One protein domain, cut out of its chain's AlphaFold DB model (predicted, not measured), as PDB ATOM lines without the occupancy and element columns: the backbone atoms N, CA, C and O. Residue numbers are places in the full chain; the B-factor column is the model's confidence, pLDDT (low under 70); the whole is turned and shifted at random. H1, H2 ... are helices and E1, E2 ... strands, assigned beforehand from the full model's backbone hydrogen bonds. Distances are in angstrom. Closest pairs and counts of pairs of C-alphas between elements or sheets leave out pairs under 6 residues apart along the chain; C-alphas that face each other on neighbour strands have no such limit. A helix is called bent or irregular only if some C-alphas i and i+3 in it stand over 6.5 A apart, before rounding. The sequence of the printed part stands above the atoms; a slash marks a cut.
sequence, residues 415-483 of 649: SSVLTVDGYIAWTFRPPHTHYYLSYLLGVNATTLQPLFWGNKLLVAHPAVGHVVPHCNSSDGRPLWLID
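Overview. This is residues 415 to 483 of the 649 residues of an uncharacterized protein of Peniophora sp. CONT (UniProt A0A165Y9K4). A small, strongly twisted three-stranded sheet has short H1 over one face, while sharply kinked H2 grazes it and the loop 461 to 477 joins E2 to E3. The 69 printed residues run H1, H2, E1, E2, E3, mixed in class; E1 - E2 - E3 is a meander, each strand the antiparallel neighbour of the one before. It is compact, with radius of gyration of the C-alphas 11.3 A and spans 32 by 26 by 17 A.

Arrangement. Start at H1, residues 415 to 419, on the sheet at height 8.6 A. H2, residues 423 to 441, touches H1, closest at C-alphas 419 and 430, 4.7 A. E1, residues 449 to 453, and E2, residues 456 to 460, form a hairpin; find N 451 and O 458, 2.8 A. E3, residues 478 to 483, makes a hairpin with E2; find N 459 and O 480, 2.9 A. O i to N i+4 pairs within range are 0 of 1 in H1, with 1 of 2 for i+3, and 12 of 15 in H2.

Along the chain. Find C-alpha 415 at (202.495, 104.268, 110.548). H2, 17.1 A long, is irregular: C-alphas 427 and 430 are 9.1 A apart. E3, 15.8 A, ends at (194.796, 93.223, 109.293).

Size, cuts and confidence. The printed part has no cut; E2 to E3 is a long link. Residues 415 to 418, 431, 445, 462 to 463 and 465 have pLDDT under 70.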
ATOM      1  N   SER A 415     203.527 104.833 111.442       44.59
ATOM      2  CA  SER A 415     202.495 104.268 110.548       44.59
ATOM      3  C   SER A 415     202.999 103.197 109.558       44.59
ATOM      4  O   SER A 415     202.184 102.552 108.901       44.59
ATOM      5  N   SER A 416     204.319 102.983 109.458       53.91
ATOM      6  CA  SER A 416     204.982 101.961 108.630       53.91
ATOM      7  C   SER A 416     204.446 100.538 108.816       53.91
ATOM      8  O   SER A 416     204.426  99.762 107.865       53.91
ATOM      9  N   VAL A 417     203.959 100.204 110.011       60.19
ATOM     10  CA  VAL A 417     203.594  98.830 110.373       60.19
ATOM     11  C   VAL A 417     202.387  98.299 109.579       60.19
ATOM     12  O   VAL A 417     202.390  97.146 109.143       60.19
ATOM     13  N   LEU A 418     201.385  99.145 109.301       67.00
ATOM     14  CA  LEU A 418     200.196  98.753 108.516       67.00
ATOM     15  C   LEU A 418     200.540  98.350 107.080       67.00
ATOM     16  O   LEU A 418     199.807  97.586 106.458       67.00
ATOM     17  N   THR A 419     201.638  98.881 106.550       70.06
ATOM     18  CA  THR A 419     202.049  98.693 105.158       70.06
ATOM     19  C   THR A 419     203.166  97.669 104.990       70.06
ATOM     20  O   THR A 419     203.562  97.431 103.853       70.06
ATOM     21  N   VAL A 420     203.669  97.055 106.071       72.50
ATOM     22  CA  VAL A 420     204.792  96.094 105.999       72.50
ATOM     23  C   VAL A 420     204.551  94.771 106.732       72.50
ATOM     24  O   VAL A 420     204.990  93.735 106.242       72.50
ATOM     25  N   ASP A 421     203.825  94.758 107.854       79.75
ATOM     26  CA  ASP A 421     203.769  93.565 108.720       79.75
ATOM     27  C   ASP A 421     202.504  92.713 108.551       79.75
ATOM     28  O   ASP A 421     202.445  91.583 109.040       79.75
ATOM     29  N   GLY A 422     201.473  93.250 107.901       91.00
ATOM     30  CA  GLY A 422     200.164  92.611 107.776       91.00
ATOM     31  C   GLY A 422     200.019  91.693 106.556       91.00
ATOM     32  O   GLY A 422     200.746  91.822 105.571       91.00
ATOM     33  N   TYR A 423     199.060  90.769 106.568       94.88
ATOM     34  CA  TYR A 423     198.800  89.908 105.408       94.88
ATOM     35  C   TYR A 423     198.462  90.700 104.136       94.88
ATOM     36  O   TYR A 423     198.849  90.294 103.036       94.88
ATOM     37  N   ILE A 424     197.778  91.837 104.266       95.00
ATOM     38  CA  ILE A 424     197.429  92.715 103.141       95.00
ATOM     39  C   ILE A 424     198.684  93.414 102.608       95.00
ATOM     40  O   ILE A 424     198.860  93.507 101.392       95.00
ATOM     41  N   ALA A 425     199.579  93.847 103.504       89.12
ATOM     42  CA  ALA A 425     200.895  94.395 103.162       89.12
ATOM     43  C   ALA A 425     201.730  93.429 102.319       89.12
ATOM     44  O   ALA A 425     202.237  93.786 101.255       89.12
ATOM     45  N   TRP A 426     201.817  92.176 102.758       88.19
ATOM     46  CA  TRP A 426     202.546  91.136 102.039       88.19
ATOM     47  C   TRP A 426     201.886  90.741 100.715       88.19
ATOM     48  O   TRP A 426     202.589  90.417  99.758       88.19
ATOM     49  N   THR A 427     200.553  90.809 100.636       93.88
ATOM     50  CA  THR A 427     199.814  90.499  99.405       93.88
ATOM     51  C   THR A 427     200.035  91.572  98.339       93.88
ATOM     52  O   THR A 427     200.406  91.234  97.221       93.88
ATOM     53  N   PHE A 428     199.849  92.857  98.661       88.00
ATOM     54  CA  PHE A 428     199.844  93.931  97.653       88.00
ATOM     55  C   PHE A 428     201.136  94.752  97.568       88.00
ATOM     56  O   PHE A 428     201.316  95.517  96.618       88.00
ATOM     57  N   ARG A 429     202.068  94.557  98.507       82.25
ATOM     58  CA  ARG A 429     203.267  95.385  98.718       82.25
ATOM     59  C   ARG A 429     202.936  96.780  99.272       82.25
ATOM     60  O   ARG A 429     201.839  97.292  99.038       82.25
ATOM     61  N   PRO A 430     203.893  97.438  99.961       77.62
ATOM     62  CA  PRO A 430     203.618  98.664 100.709       77.62
ATOM     63  C   PRO A 430     202.888  99.774  99.925       77.62
ATOM     64  O   PRO A 430     201.923 100.314 100.472       77.62
ATOM     65  N   PRO A 431     203.237 100.086  98.652       69.56
ATOM     66  CA  PRO A 431     202.564 101.155  97.908       69.56
ATOM     67  C   PRO A 431     201.074 100.879  97.656       69.56
ATOM     68  O   PRO A 431     200.223 101.736  97.896       69.56
ATOM     69  N   HIS A 432     200.726  99.662  97.232       78.06
ATOM     70  CA  HIS A 432     199.332  99.311  96.953       78.06
ATOM     71  C   HIS A 432     198.538  99.066  98.237       78.06
ATOM     72  O   HIS A 432     197.338  99.328  98.267       78.06
ATOM     73  N   THR A 433     199.179  98.610  99.315       84.00
ATOM     74  CA  THR A 433     198.537  98.518 100.633       84.00
ATOM     75  C   THR A 433     198.178  99.895 101.161       84.00
ATOM     76  O   THR A 433     197.070 100.087 101.652       84.00
ATOM     77  N   HIS A 434     199.066 100.878 100.998       78.19
ATOM     78  CA  HIS A 434     198.770 102.263 101.341       78.19
ATOM     79  C   HIS A 434     197.548 102.792 100.574       78.19
ATOM     80  O   HIS A 434     196.623 103.344 101.179       78.19
ATOM     81  N   TYR A 435     197.511 102.571  99.256       79.25
ATOM     82  CA  TYR A 435     196.373 102.936  98.410       79.25
ATOM     83  C   TYR A 435     195.078 102.240  98.857       79.25
ATOM     84  O   TYR A 435     194.062 102.894  99.091       79.25
ATOM     85  N   TYR A 436     195.133 100.920  99.048       87.00
ATOM     86  CA  TYR A 436     194.004 100.103  99.478       87.00
ATOM     87  C   TYR A 436     193.417 100.580 100.809       87.00
ATOM     88  O   TYR A 436     192.211 100.794 100.910       87.00
ATOM     89  N   LEU A 437     194.263 100.783 101.823       86.56
ATOM     90  CA  LEU A 437     193.828 101.232 103.145       86.56
ATOM     91  C   LEU A 437     193.234 102.635 103.100       86.56
ATOM     92  O   LEU A 437     192.235 102.894 103.773       86.56
ATOM     93  N   SER A 438     193.814 103.513 102.277       82.38
ATOM     94  CA  SER A 438     193.297 104.867 102.125       82.38
ATOM     95  C   SER A 438     191.893 104.867 101.529       82.38
ATOM     96  O   SER A 438     191.003 105.582 101.989       82.38
ATOM     97  N   TYR A 439     191.675 104.002 100.542       81.62
ATOM     98  CA  TYR A 439     190.386 103.845  99.885       81.62
ATOM     99  C   TYR A 439     189.349 103.125 100.768       81.62
ATOM    100  O   TYR A 439     188.205 103.565 100.857       81.62
ATOM    101  N   LEU A 440     189.749 102.071 101.489       85.94
ATOM    102  CA  LEU A 440     188.898 101.332 102.432       85.94
ATOM    103  C   LEU A 440     188.353 102.234 103.550       85.94
ATOM    104  O   LEU A 440     187.176 102.160 103.918       85.94
ATOM    105  N   LEU A 441     189.221 103.074 104.113       82.94
ATOM    106  CA  LEU A 441     188.912 103.873 105.297       82.94
ATOM    107  C   LEU A 441     188.517 105.314 104.972       82.94
ATOM    108  O   LEU A 441     188.116 106.035 105.880       82.94
ATOM    109  N   GLY A 442     188.602 105.735 103.708       75.56
ATOM    110  CA  GLY A 442     188.275 107.100 103.291       75.56
ATOM    111  C   GLY A 442     189.163 108.169 103.939       75.56
ATOM    112  O   GLY A 442     188.768 109.328 104.026       75.56
ATOM    113  N   VAL A 443     190.342 107.783 104.430       74.88
ATOM    114  CA  VAL A 443     191.322 108.650 105.100       74.88
ATOM    115  C   VAL A 443     192.710 108.281 104.612       74.88
ATOM    116  O   VAL A 443     192.941 107.137 104.250       74.88
ATOM    117  N   ASN A 444     193.659 109.212 104.614       72.38
ATOM    118  CA  ASN A 444     195.021 108.895 104.191       72.38
ATOM    119  C   ASN A 444     195.646 107.843 105.129       72.38
ATOM    120  O   ASN A 444     195.713 108.049 106.340       72.38
ATOM    121  N   ALA A 445     196.148 106.730 104.591       68.88
ATOM    122  CA  ALA A 445     196.688 105.649 105.414       68.88
ATOM    123  C   ALA A 445     197.916 106.052 106.261       68.88
ATOM    124  O   ALA A 445     198.221 105.379 107.243       68.88
ATOM    125  N   THR A 446     198.596 107.165 105.948       71.88
ATOM    126  CA  THR A 446     199.682 107.722 106.783       71.88
ATOM    127  C   THR A 446     199.175 108.364 108.075       71.88
ATOM    128  O   THR A 446     199.937 108.470 109.033       71.88
ATOM    129  N   THR A 447     197.904 108.780 108.137       70.81
ATOM    130  CA  THR A 447     197.310 109.364 109.354       70.81
ATOM    131  C   THR A 447     196.781 108.299 110.305       70.81
ATOM    132  O   THR A 447     196.412 108.609 111.440       70.81
ATOM    133  N   LEU A 448     196.738 107.039 109.864       75.56
ATOM    134  CA  LEU A 448     196.304 105.925 110.688       75.56
ATOM    135  C   LEU A 448     197.342 105.647 111.770       75.56
ATOM    136  O   LEU A 448     198.532 105.486 111.501       75.56
ATOM    137  N   GLN A 449     196.863 105.542 113.005       76.81
ATOM    138  CA  GLN A 449     197.667 105.082 114.127       76.81
ATOM    139  C   GLN A 449     197.390 103.592 114.352       76.81
ATOM    140  O   GLN A 449     196.309 103.254 114.853       76.81
ATOM    141  N   PRO A 450     198.312 102.690 113.956       81.50
ATOM    142  CA  PRO A 450     198.152 101.274 114.232       81.50
ATOM    143  C   PRO A 450     198.262 100.976 115.722       81.50
ATOM    144  O   PRO A 450     199.107 101.519 116.432       81.50
ATOM    145  N   LEU A 451     197.436 100.039 116.164       84.19
ATOM    146  CA  LEU A 451     197.429  99.465 117.498       84.19
ATOM    147  C   LEU A 451     197.539  97.949 117.361       84.19
ATOM    148  O   LEU A 451     196.767  97.325 116.634       84.19
ATOM    149  N   PHE A 452     198.478  97.350 118.087       83.06
ATOM    150  CA  PHE A 452     198.568  95.899 118.178       83.06
ATOM    151  C   PHE A 452     197.775  95.379 119.363       83.06
ATOM    152  O   PHE A 452     197.949  95.834 120.493       83.06
ATOM    153  N   TRP A 453     196.972  94.353 119.108       83.38
ATOM    154  CA  TRP A 453     196.394  93.523 120.154       83.38
ATOM    155  C   TRP A 453     196.662  92.055 119.827       83.38
ATOM    156  O   TRP A 453     195.939  91.417 119.061       83.38
ATOM    157  N   GLY A 454     197.744  91.515 120.394       86.19
ATOM    158  CA  GLY A 454     198.247  90.197 120.011       86.19
ATOM    159  C   GLY A 454     198.720  90.209 118.555       86.19
ATOM    160  O   GLY A 454     199.588  90.997 118.194       86.19
ATOM    161  N   ASN A 455     198.130  89.359 117.712       88.38
ATOM    162  CA  ASN A 455     198.390  89.323 116.270       88.38
ATOM    163  C   ASN A 455     197.443  90.217 115.447       88.38
ATOM    164  O   ASN A 455     197.541  90.213 114.224       88.38
ATOM    165  N   LYS A 456     196.533  90.964 116.080       91.75
ATOM    166  CA  LYS A 456     195.593  91.865 115.400       91.75
ATOM    167  C   LYS A 456     196.216  93.237 115.172       91.75
ATOM    168  O   LYS A 456     196.784  93.802 116.107       91.75
ATOM    169  N   LEU A 457     196.039  93.782 113.971       91.62
ATOM    170  CA  LEU A 457     196.350  95.170 113.640       91.62
ATOM    171  C   LEU A 457     195.041  95.957 113.594       91.62
ATOM    172  O   LEU A 457     194.205  95.790 112.699       91.62
ATOM    173  N   LEU A 458     194.868  96.799 114.604       90.50
ATOM    174  CA  LEU A 458     193.717  97.666 114.788       90.50
ATOM    175  C   LEU A 458     194.089  99.098 114.400       90.50
ATOM    176  O   LEU A 458     195.247  99.495 114.516       90.50
ATOM    177  N   VAL A 459     193.110  99.897 113.993       88.88
ATOM    178  CA  VAL A 459     193.278 101.348 113.820       88.88
ATOM    179  C   VAL A 459     192.233 102.098 114.629       88.88
ATOM    180  O   VAL A 459     191.102 101.634 114.775       88.88
ATOM    181  N   ALA A 460     192.618 103.269 115.130       82.94
ATOM    182  CA  ALA A 460     191.714 104.253 115.706       82.94
ATOM    183  C   ALA A 460     191.807 105.530 114.867       82.94
ATOM    184  O   ALA A 460     192.883 106.119 114.760       82.94
ATOM    185  N   HIS A 461     190.703 105.966 114.260       77.25
ATOM    186  CA  HIS A 461     190.679 107.223 113.524       77.25
ATOM    187  C   HIS A 461     189.286 107.876 113.584       77.25
ATOM    188  O   HIS A 461     188.300 107.223 113.244       77.25
ATOM    189  N   PRO A 462     189.175 109.159 113.981       68.44
ATOM    190  CA  PRO A 462     187.886 109.815 114.223       68.44
ATOM    191  C   PRO A 462     187.018 109.967 112.966       68.44
ATOM    192  O   PRO A 462     185.802 110.057 113.075       68.44
ATOM    193  N   ALA A 463     187.627 109.973 111.778       66.06
ATOM    194  CA  ALA A 463     186.904 110.070 110.508       66.06
ATOM    195  C   ALA A 463     186.405 108.719 109.950       66.06
ATOM    196  O   ALA A 463     185.667 108.708 108.968       66.06
ATOM    197  N   VAL A 464     186.755 107.581 110.567       72.88
ATOM    198  CA  VAL A 464     186.206 106.271 110.176       72.88
ATOM    199  C   VAL A 464     184.845 106.118 110.858       72.88
ATOM    200  O   VAL A 464     184.725 105.525 111.916       72.88
ATOM    201  N   GLY A 465     183.804 106.744 110.310       66.50
ATOM    202  CA  GLY A 465     182.452 106.718 110.897       66.50
ATOM    203  C   GLY A 465     181.511 105.698 110.255       66.50
ATOM    204  O   GLY A 465     180.448 105.393 110.786       66.50
ATOM    205  N   HIS A 466     181.887 105.185 109.089       70.56
ATOM    206  CA  HIS A 466     181.012 104.421 108.204       70.56
ATOM    207  C   HIS A 466     181.044 102.910 108.403       70.56
ATOM    208  O   HIS A 466     180.218 102.191 107.844       70.56
ATOM    209  N   VAL A 467     182.016 102.419 109.163       74.50
ATOM    210  CA  VAL A 467     182.217 100.995 109.417       74.50
ATOM    211  C   VAL A 467     181.972 100.718 110.893       74.50
ATOM    212  O   VAL A 467     182.412 101.474 111.757       74.50
ATOM    213  N   VAL A 468     181.312  99.601 111.196       78.75
ATOM    214  CA  VAL A 468     181.100  99.166 112.580       78.75
ATOM    215  C   VAL A 468     182.451  98.804 113.218       78.75
ATOM    216  O   VAL A 468     183.188  97.997 112.644       78.75
ATOM    217  N   PRO A 469     182.807  99.382 114.380       84.75
ATOM    218  CA  PRO A 469     184.059  99.058 115.051       84.75
ATOM    219  C   PRO A 469     184.086  97.601 115.517       84.75
ATOM    220  O   PRO A 469     183.070  97.037 115.917       84.75
ATOM    221  N   HIS A 470     185.275  96.997 115.495       85.25
ATOM    222  CA  HIS A 470     185.498  95.641 116.001       85.25
ATOM    223  C   HIS A 470     185.338  95.583 117.524       85.25
ATOM    224  O   HIS A 470     184.798  94.623 118.067       85.25
ATOM    225  N   CYS A 471     185.839  96.605 118.214       86.19
ATOM    226  CA  CYS A 471     185.749  96.761 119.660       86.19
ATOM    227  C   CYS A 471     185.983  98.229 120.037       86.19
ATOM    228  O   CYS A 471     186.342  99.038 119.182       86.19
ATOM    229  N   ASN A 472     185.821  98.555 121.317       87.25
ATOM    230  CA  ASN A 472     186.244  99.839 121.863       87.25
ATOM    231  C   ASN A 472     187.504  99.642 122.712       87.25
ATOM    232  O   ASN A 472     187.653  98.635 123.405       87.25
ATOM    233  N   SER A 473     188.402 100.616 122.652       84.00
ATOM    234  CA  SER A 473     189.533 100.765 123.574       84.00
ATOM    235  C   SER A 473     189.060 101.070 125.003       84.00
ATOM    236  O   SER A 473     187.893 101.397 125.234       84.00
ATOM    237  N   SER A 474     189.969 100.982 125.980       82.12
ATOM    238  CA  SER A 474     189.670 101.236 127.398       82.12
ATOM    239  C   SER A 474     189.186 102.661 127.682       82.12
ATOM    240  O   SER A 474     188.454 102.869 128.644       82.12
ATOM    241  N   ASP A 475     189.566 103.639 126.855       83.56
ATOM    242  CA  ASP A 475     189.087 105.024 126.922       83.56
ATOM    243  C   ASP A 475     187.852 105.275 126.034       83.56
ATOM    244  O   ASP A 475     187.450 106.417 125.822       83.56
ATOM    245  N   GLY A 476     187.221 104.210 125.529       84.44
ATOM    246  CA  GLY A 476     185.956 104.262 124.798       84.44
ATOM    247  C   GLY A 476     186.081 104.585 123.308       84.44
ATOM    248  O   GLY A 476     185.055 104.690 122.637       84.44
ATOM    249  N   ARG A 477     187.295 104.718 122.755       85.44
ATOM    250  CA  ARG A 477     187.467 104.989 121.317       85.44
ATOM    251  C   ARG A 477     187.182 103.739 120.481       85.44
ATOM    252  O   ARG A 477     187.706 102.675 120.829       85.44
ATOM    253  N   PRO A 478     186.437 103.855 119.370       88.19
ATOM    254  CA  PRO A 478     186.206 102.748 118.446       88.19
ATOM    255  C   PRO A 478     187.508 102.295 117.771       88.19
ATOM    256  O   PRO A 478     188.327 103.121 117.365       88.19
ATOM    257  N   LEU A 479     187.685 100.977 117.651       88.81
ATOM    258  CA  LEU A 479     188.831 100.328 117.016       88.81
ATOM    259  C   LEU A 479     188.366  99.411 115.881       88.81
ATOM    260  O   LEU A 479     187.528  98.530 116.091       88.81
ATOM    261  N   TRP A 480     188.953  99.562 114.696       90.56
ATOM    262  CA  TRP A 480     188.664  98.722 113.529       90.56
ATOM    263  C   TRP A 480     189.785  97.727 113.289       90.56
ATOM    264  O   TRP A 480     190.950  98.111 113.254       90.56
ATOM    265  N   LEU A 481     189.433  96.454 113.112       92.31
ATOM    266  CA  LEU A 481     190.373  95.406 112.727       92.31
ATOM    267  C   LEU A 481     190.595  95.465 111.222       92.31
ATOM    268  O   LEU A 481     189.662  95.233 110.455       92.31
ATOM    269  N   ILE A 482     191.821  95.785 110.825       92.62
ATOM    270  CA  ILE A 482     192.177  96.006 109.421       92.62
ATOM    271  C   ILE A 482     193.030  94.865 108.884       92.62
ATOM    272  O   ILE A 482     192.875  94.480 107.731       92.62
ATOM    273  N   ASP A 483     193.910  94.304 109.711       94.69
ATOM    274  CA  ASP A 483     194.796  93.223 109.293       94.69
ATOM    275  C   ASP A 483     195.182  92.323 110.476       94.69
ATOM    276  O   ASP A 483     194.896  92.618 111.642       94.69
TER     277      ASP A 483